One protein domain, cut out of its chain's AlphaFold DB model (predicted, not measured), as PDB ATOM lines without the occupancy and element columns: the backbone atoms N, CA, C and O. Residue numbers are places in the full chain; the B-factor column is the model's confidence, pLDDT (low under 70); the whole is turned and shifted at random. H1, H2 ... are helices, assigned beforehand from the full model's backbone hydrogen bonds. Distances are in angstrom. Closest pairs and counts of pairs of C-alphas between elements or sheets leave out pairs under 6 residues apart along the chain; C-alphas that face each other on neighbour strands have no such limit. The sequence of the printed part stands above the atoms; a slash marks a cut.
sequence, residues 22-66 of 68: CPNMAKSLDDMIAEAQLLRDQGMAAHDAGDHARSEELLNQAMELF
ATOM      1  N   CYS A  22     -26.099 -20.582  14.629       89.31
ATOM      2  CA  CYS A  22     -25.199 -19.462  14.921       89.31
ATOM      3  C   CYS A  22     -25.931 -18.112  15.014       89.31
ATOM      4  O   CYS A  22     -25.725 -17.424  16.013       89.31
ATOM      5  N   PRO A  23     -26.818 -17.733  14.068       91.12
ATOM      6  CA  PRO A  23     -27.622 -16.517  14.206       91.12
ATOM      7  C   PRO A  23     -28.494 -16.493  15.468       91.12
ATOM      8  O   PRO A  23     -28.611 -15.448  16.099       91.12
ATOM      9  N   ASN A  24     -29.072 -17.628  15.874       90.75
ATOM     10  CA  ASN A  24     -29.889 -17.695  17.089       90.75
ATOM     11  C   ASN A  24     -29.050 -17.571  18.366       90.75
ATOM     12  O   ASN A  24     -29.468 -16.892  19.299       90.75
ATOM     13  N   MET A  25     -27.866 -18.191  18.408       92.31
ATOM     14  CA  MET A  25     -26.925 -18.015  19.522       92.31
ATOM     15  C   MET A  25     -26.470 -16.558  19.634       92.31
ATOM     16  O   MET A  25     -26.494 -16.003  20.727       92.31
ATOM     17  N   ALA A  26     -26.115 -15.931  18.505       94.81
ATOM     18  CA  ALA A  26     -25.758 -14.516  18.461       94.81
ATOM     19  C   ALA A  26     -26.908 -13.638  18.963       94.81
ATOM     20  O   ALA A  26     -26.707 -12.838  19.864       94.81
ATOM     21  N   LYS A  27     -28.134 -13.871  18.479       95.25
ATOM     22  CA  LYS A  27     -29.315 -13.138  18.940       95.25
ATOM     23  C   LYS A  27     -29.545 -13.288  20.446       95.25
ATOM     24  O   LYS A  27     -29.823 -12.299  21.111       95.25
ATOM     25  N   SER A  28     -29.444 -14.505  20.979       95.00
ATOM     26  CA  SER A  28     -29.604 -14.742  22.416       95.00
ATOM     27  C   SER A  28     -28.554 -13.977  23.221       95.00
ATOM     28  O   SER A  28     -28.882 -13.400  24.251       95.00
ATOM     29  N   LEU A  29     -27.308 -13.951  22.744       96.94
ATOM     30  CA  LEU A  29     -26.236 -13.188  23.371       96.94
ATOM     31  C   LEU A  29     -26.497 -11.675  23.295       96.94
ATOM     32  O   LEU A  29     -26.326 -10.985  24.296       96.94
ATOM     33  N   ASP A  30     -26.946 -11.172  22.145       98.06
ATOM     34  CA  ASP A  30     -27.286  -9.760  21.948       98.06
ATOM     35  C   ASP A  30     -28.422  -9.319  22.884       98.06
ATOM     36  O   ASP A  30     -28.338  -8.256  23.502       98.06
ATOM     37  N   ASP A  31     -29.454 -10.154  23.040       97.81
ATOM     38  CA  ASP A  31     -30.579  -9.900  23.944       97.81
ATOM     39  C   ASP A  31     -30.088  -9.827  25.414       97.81
ATOM     40  O   ASP A  31     -30.434  -8.888  26.135       97.81
ATOM     41  N   MET A  32     -29.201 -10.739  25.839       98.06
ATOM     42  CA  MET A  32     -28.593 -10.726  27.183       98.06
ATOM     43  C   MET A  32     -27.703  -9.498  27.419       98.06
ATOM     44  O   MET A  32     -27.726  -8.909  28.499       98.06
ATOM     45  N   ILE A  33     -26.915  -9.088  26.418       98.56
ATOM     46  CA  ILE A  33     -26.071  -7.885  26.489       98.56
ATOM     47  C   ILE A  33     -26.938  -6.636  26.650       98.56
ATOM     48  O   ILE A  33     -26.621  -5.773  27.471       98.56
ATOM     49  N   ALA A  34     -28.035  -6.536  25.896       98.62
ATOM     50  CA  ALA A  34     -28.951  -5.406  25.988       98.62
ATOM     51  C   ALA A  34     -29.585  -5.296  27.385       98.62
ATOM     52  O   ALA A  34     -29.628  -4.206  27.960       98.62
ATOM     53  N   GLU A  35     -30.026  -6.418  27.959       98.56
ATOM     54  CA  GLU A  35     -30.590  -6.454  29.312       98.56
ATOM     55  C   GLU A  35     -29.543  -6.108  30.383       98.56
ATOM     56  O   GLU A  35     -29.792  -5.273  31.257       98.56
ATOM     57  N   ALA A  36     -28.336  -6.666  30.276       98.75
ATOM     58  CA  ALA A  36     -27.243  -6.369  31.196       98.75
ATOM     59  C   ALA A  36     -26.836  -4.890  31.162       98.75
ATOM     60  O   ALA A  36     -26.558  -4.301  32.208       98.75
ATOM     61  N   GLN A  37     -26.831  -4.269  29.978       98.88
ATOM     62  CA  GLN A  37     -26.533  -2.846  29.830       98.88
ATOM     63  C   GLN A  37     -27.600  -1.978  30.509       98.88
ATOM     64  O   GLN A  37     -27.260  -1.030  31.215       98.88
ATOM     65  N   LEU A  38     -28.880  -2.332  30.361       98.81
ATOM     66  CA  LEU A  38     -29.972  -1.637  31.042       98.81
ATOM     67  C   LEU A  38     -29.828  -1.721  32.569       98.81
ATOM     68  O   LEU A  38     -29.916  -0.700  33.252       98.81
ATOM     69  N   LEU A  39     -29.579  -2.920  33.104       98.88
ATOM     70  CA  LEU A  39     -29.379  -3.139  34.539       98.88
ATOM     71  C   LEU A  39     -28.149  -2.388  35.064       98.88
ATOM     72  O   LEU A  39     -28.208  -1.782  36.134       98.88
ATOM     73  N   ARG A  40     -27.055  -2.367  34.294       98.81
ATOM     74  CA  ARG A  40     -25.854  -1.582  34.604       98.81
ATOM     75  C   ARG A  40     -26.176  -0.101  34.731       98.81
ATOM     76  O   ARG A  40     -25.785   0.519  35.717       98.81
ATOM     77  N   ASP A  41     -26.850   0.471  33.742       98.88
ATOM     78  CA  ASP A  41     -27.107   1.908  33.708       98.88
ATOM     79  C   ASP A  41     -28.062   2.323  34.839       98.88
ATOM     80  O   ASP A  41     -27.838   3.339  35.496       98.88
ATOM     81  N   GLN A  42     -29.057   1.487  35.157       98.88
ATOM     82  CA  GLN A  42     -29.909   1.671  36.338       98.88
ATOM     83  C   GLN A  42     -29.127   1.536  37.651       98.88
ATOM     84  O   GLN A  42     -29.324   2.334  38.568       98.88
ATOM     85  N   GLY A  43     -28.233   0.548  37.749       98.88
ATOM     86  CA  GLY A  43     -27.385   0.342  38.920       98.88
ATOM     87  C   GLY A  43     -26.478   1.542  39.177       98.88
ATOM     88  O   GLY A  43     -26.429   2.046  40.294       98.88
ATOM     89  N   MET A  44     -25.837   2.069  38.131       98.88
ATOM     90  CA  MET A  44     -24.999   3.265  38.235       98.88
ATOM     91  C   MET A  44     -25.809   4.516  38.584       98.88
ATOM     92  O   MET A  44     -25.374   5.296  39.423       98.88
ATOM     93  N   ALA A  45     -27.015   4.679  38.034       98.88
ATOM     94  CA  ALA A  45     -27.897   5.771  38.440       98.88
ATOM     95  C   ALA A  45     -28.282   5.683  39.931       98.88
ATOM     96  O   ALA A  45     -28.320   6.702  40.619       98.88
ATOM     97  N   ALA A  46     -28.528   4.474  40.452       98.88
ATOM     98  CA  ALA A  46     -28.770   4.259  41.879       98.88
ATOM     99  C   ALA A  46     -27.524   4.572  42.728       98.88
ATOM    100  O   ALA A  46     -27.643   5.224  43.765       98.88
ATOM    101  N   HIS A  47     -26.331   4.180  42.266       98.75
ATOM    102  CA  HIS A  47     -25.062   4.523  42.911       98.75
ATOM    103  C   HIS A  47     -24.869   6.039  43.014       98.75
ATOM    104  O   HIS A  47     -24.587   6.543  44.100       98.75
ATOM    105  N   ASP A  48     -25.069   6.760  41.909       98.69
ATOM    106  CA  ASP A  48     -24.920   8.217  41.843       98.69
ATOM    107  C   ASP A  48     -25.948   8.942  42.731       98.69
ATOM    108  O   ASP A  48     -25.675  10.025  43.251       98.69
ATOM    109  N   ALA A  49     -27.115   8.327  42.957       98.75
ATOM    110  CA  ALA A  49     -28.135   8.801  43.893       98.75
ATOM    111  C   ALA A  49     -27.860   8.427  45.367       98.75
ATOM    112  O   ALA A  49     -28.612   8.841  46.251       98.75
ATOM    113  N   GLY A  50     -26.803   7.659  45.648       98.62
ATOM    114  CA  GLY A  50     -26.419   7.211  46.990       98.62
ATOM    115  C   GLY A  50     -27.108   5.929  47.473       98.62
ATOM    116  O   GLY A  50     -26.847   5.482  48.590       98.62
ATOM    117  N   ASP A  51     -27.954   5.299  46.653       98.75
ATOM    118  CA  ASP A  51     -28.587   4.016  46.973       98.75
ATOM    119  C   ASP A  51     -27.683   2.848  46.550       98.75
ATOM    120  O   ASP A  51     -27.882   2.166  45.538       98.75
ATOM    121  N   HIS A  52     -26.629   2.633  47.335       98.50
ATOM    122  CA  HIS A  52     -25.641   1.591  47.059       98.50
ATOM    123  C   HIS A  52     -26.224   0.175  47.130       98.50
ATOM    124  O   HIS A  52     -25.802  -0.681  46.355       98.50
ATOM    125  N   ALA A  53     -27.212  -0.067  47.998       98.69
ATOM    126  CA  ALA A  53     -27.854  -1.376  48.106       98.69
ATOM    127  C   ALA A  53     -28.608  -1.722  46.816       98.69
ATOM    128  O   ALA A  53     -28.445  -2.818  46.276       98.69
ATOM    129  N   ARG A  54     -29.372  -0.765  46.270       98.69
ATOM    130  CA  ARG A  54     -30.062  -0.956  44.993       98.69
ATOM    131  C   ARG A  54     -29.090  -1.085  43.824       98.69
ATOM    132  O   ARG A  54     -29.321  -1.898  42.929       98.69
ATOM    133  N   SER A  55     -28.007  -0.308  43.828       98.88
ATOM    134  CA  SER A  55     -26.940  -0.447  42.833       98.88
ATOM    135  C   SER A  55     -26.366  -1.862  42.829       98.88
ATOM    136  O   SER A  55     -26.253  -2.463  41.765       98.88
ATOM    137  N   GLU A  56     -25.999  -2.395  43.993       98.81
ATOM    138  CA  GLU A  56     -25.410  -3.729  44.110       98.81
ATOM    139  C   GLU A  56     -26.390  -4.822  43.662       98.81
ATOM    140  O   GLU A  56     -26.011  -5.730  42.924       98.81
ATOM    141  N   GLU A  57     -27.665  -4.707  44.036       98.81
ATOM    142  CA  GLU A  57     -28.716  -5.629  43.606       98.81
ATOM    143  C   GLU A  57     -28.837  -5.693  42.072       98.81
ATOM    144  O   GLU A  57     -28.816  -6.779  41.490       98.81
ATOM    145  N   LEU A  58     -28.924  -4.534  41.410       98.88
ATOM    146  CA  LEU A  58     -29.069  -4.433  39.953       98.88
ATOM    147  C   LEU A  58     -27.836  -4.955  39.209       98.88
ATOM    148  O   LEU A  58     -27.961  -5.667  38.211       98.88
ATOM    149  N   LEU A  59     -26.639  -4.637  39.707       98.81
ATOM    150  CA  LEU A  59     -25.393  -5.107  39.107       98.81
ATOM    151  C   LEU A  59     -25.221  -6.623  39.269       98.81
ATOM    152  O   LEU A  59     -24.787  -7.286  38.330       98.81
ATOM    153  N   ASN A  60     -25.630  -7.194  40.405       98.69
ATOM    154  CA  ASN A  60     -25.639  -8.644  40.591       98.69
ATOM    155  C   ASN A  60     -26.626  -9.339  39.643       98.69
ATOM    156  O   ASN A  60     -26.265 -10.350  39.047       98.69
ATOM    157  N   GLN A  61     -27.824  -8.781  39.431       98.56
ATOM    158  CA  GLN A  61     -28.771  -9.308  38.436       98.56
ATOM    159  C   GLN A  61     -28.166  -9.313  37.024       98.56
ATOM    160  O   GLN A  61     -28.278 -10.312  36.318       98.56
ATOM    161  N   ALA A  62     -27.449  -8.251  36.635       98.62
ATOM    162  CA  ALA A  62     -26.761  -8.197  35.342       98.62
ATOM    163  C   ALA A  62     -25.688  -9.292  35.204       98.62
ATOM    164  O   ALA A  62     -25.514  -9.862  34.129       98.62
ATOM    165  N   MET A  63     -24.970  -9.602  36.288       98.19
ATOM    166  CA  MET A  63     -23.964 -10.667  36.304       98.19
ATOM    167  C   MET A  63     -24.583 -12.068  36.241       98.19
ATOM    168  O   MET A  63     -24.006 -12.948  35.605       98.19
ATOM    169  N   GLU A  64     -25.735 -12.284  36.882       98.00
ATOM    170  CA  GLU A  64     -26.458 -13.563  36.851       98.00
ATOM    171  C   GLU A  64     -26.884 -13.960  35.435       98.00
ATOM    172  O   GLU A  64     -26.865 -15.148  35.127       98.00
ATOM    173  N   LEU A  65     -27.169 -12.997  34.546       97.44
ATOM    174  CA  LEU A  65     -27.504 -13.290  33.146       97.44
ATOM    175  C   LEU A  65     -26.438 -14.159  32.462       97.44
ATOM    176  O   LEU A  65     -26.776 -15.009  31.647       97.44
ATOM    177  N   PHE A  66     -25.157 -13.991  32.801       96.12
ATOM    178  CA  PHE A  66     -24.047 -14.687  32.138       96.12
ATOM    179  C   PHE A  66     -23.507 -15.900  32.902       96.12
ATOM    180  O   PHE A  66     -22.521 -16.504  32.465       96.12
TER     181      PHE A  66
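This is residues 22 to 66 of the 68 residues of an uncharacterized protein of Pelagibacteraceae bacterium (UniProt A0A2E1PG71). This is a helical hairpin with arms of unequal length: the long helix H1 makes the length of the rod, and the shorter H2 folds back side by side with it. Residues 22 to 28 of H1 stick out beyond the pairing. The printed part has 45 residues with two named helices, H1 then H2, and no named strand, and its class is all helix. It is loose, with a radius of gyration of the C-alphas of 12.3 A, and spans 42 by 15 by 6 A.

Find C-alpha 22 at (-25.199, -19.462, 14.921); from there H1, residues 22 to 48, runs 38.6 A to C-alpha 48 at (-24.920, 8.217, 41.843). H2, residues 52 to 64, then runs 18.3 A to C-alpha 64 at (-26.458, -13.563, 36.851).

H1 touches H2 with residues 35 to 47 alone; look at Gly 43 and Ser 55, whose C-alphas, the closest of the two helices, are 4.0 A apart. The two form a helical hairpin, running opposite ways at a shallow tilt of 8 degrees. In H1 and H2 every O i to N i+4 pair is within hydrogen-bond range.

The two C-alphas farthest apart, those of Cys 22 and Gly 50, are 41.7 A apart. The link from H1 to H2 is tight, the printed part has no cut, and no printed residue is under 70 in pLDDT.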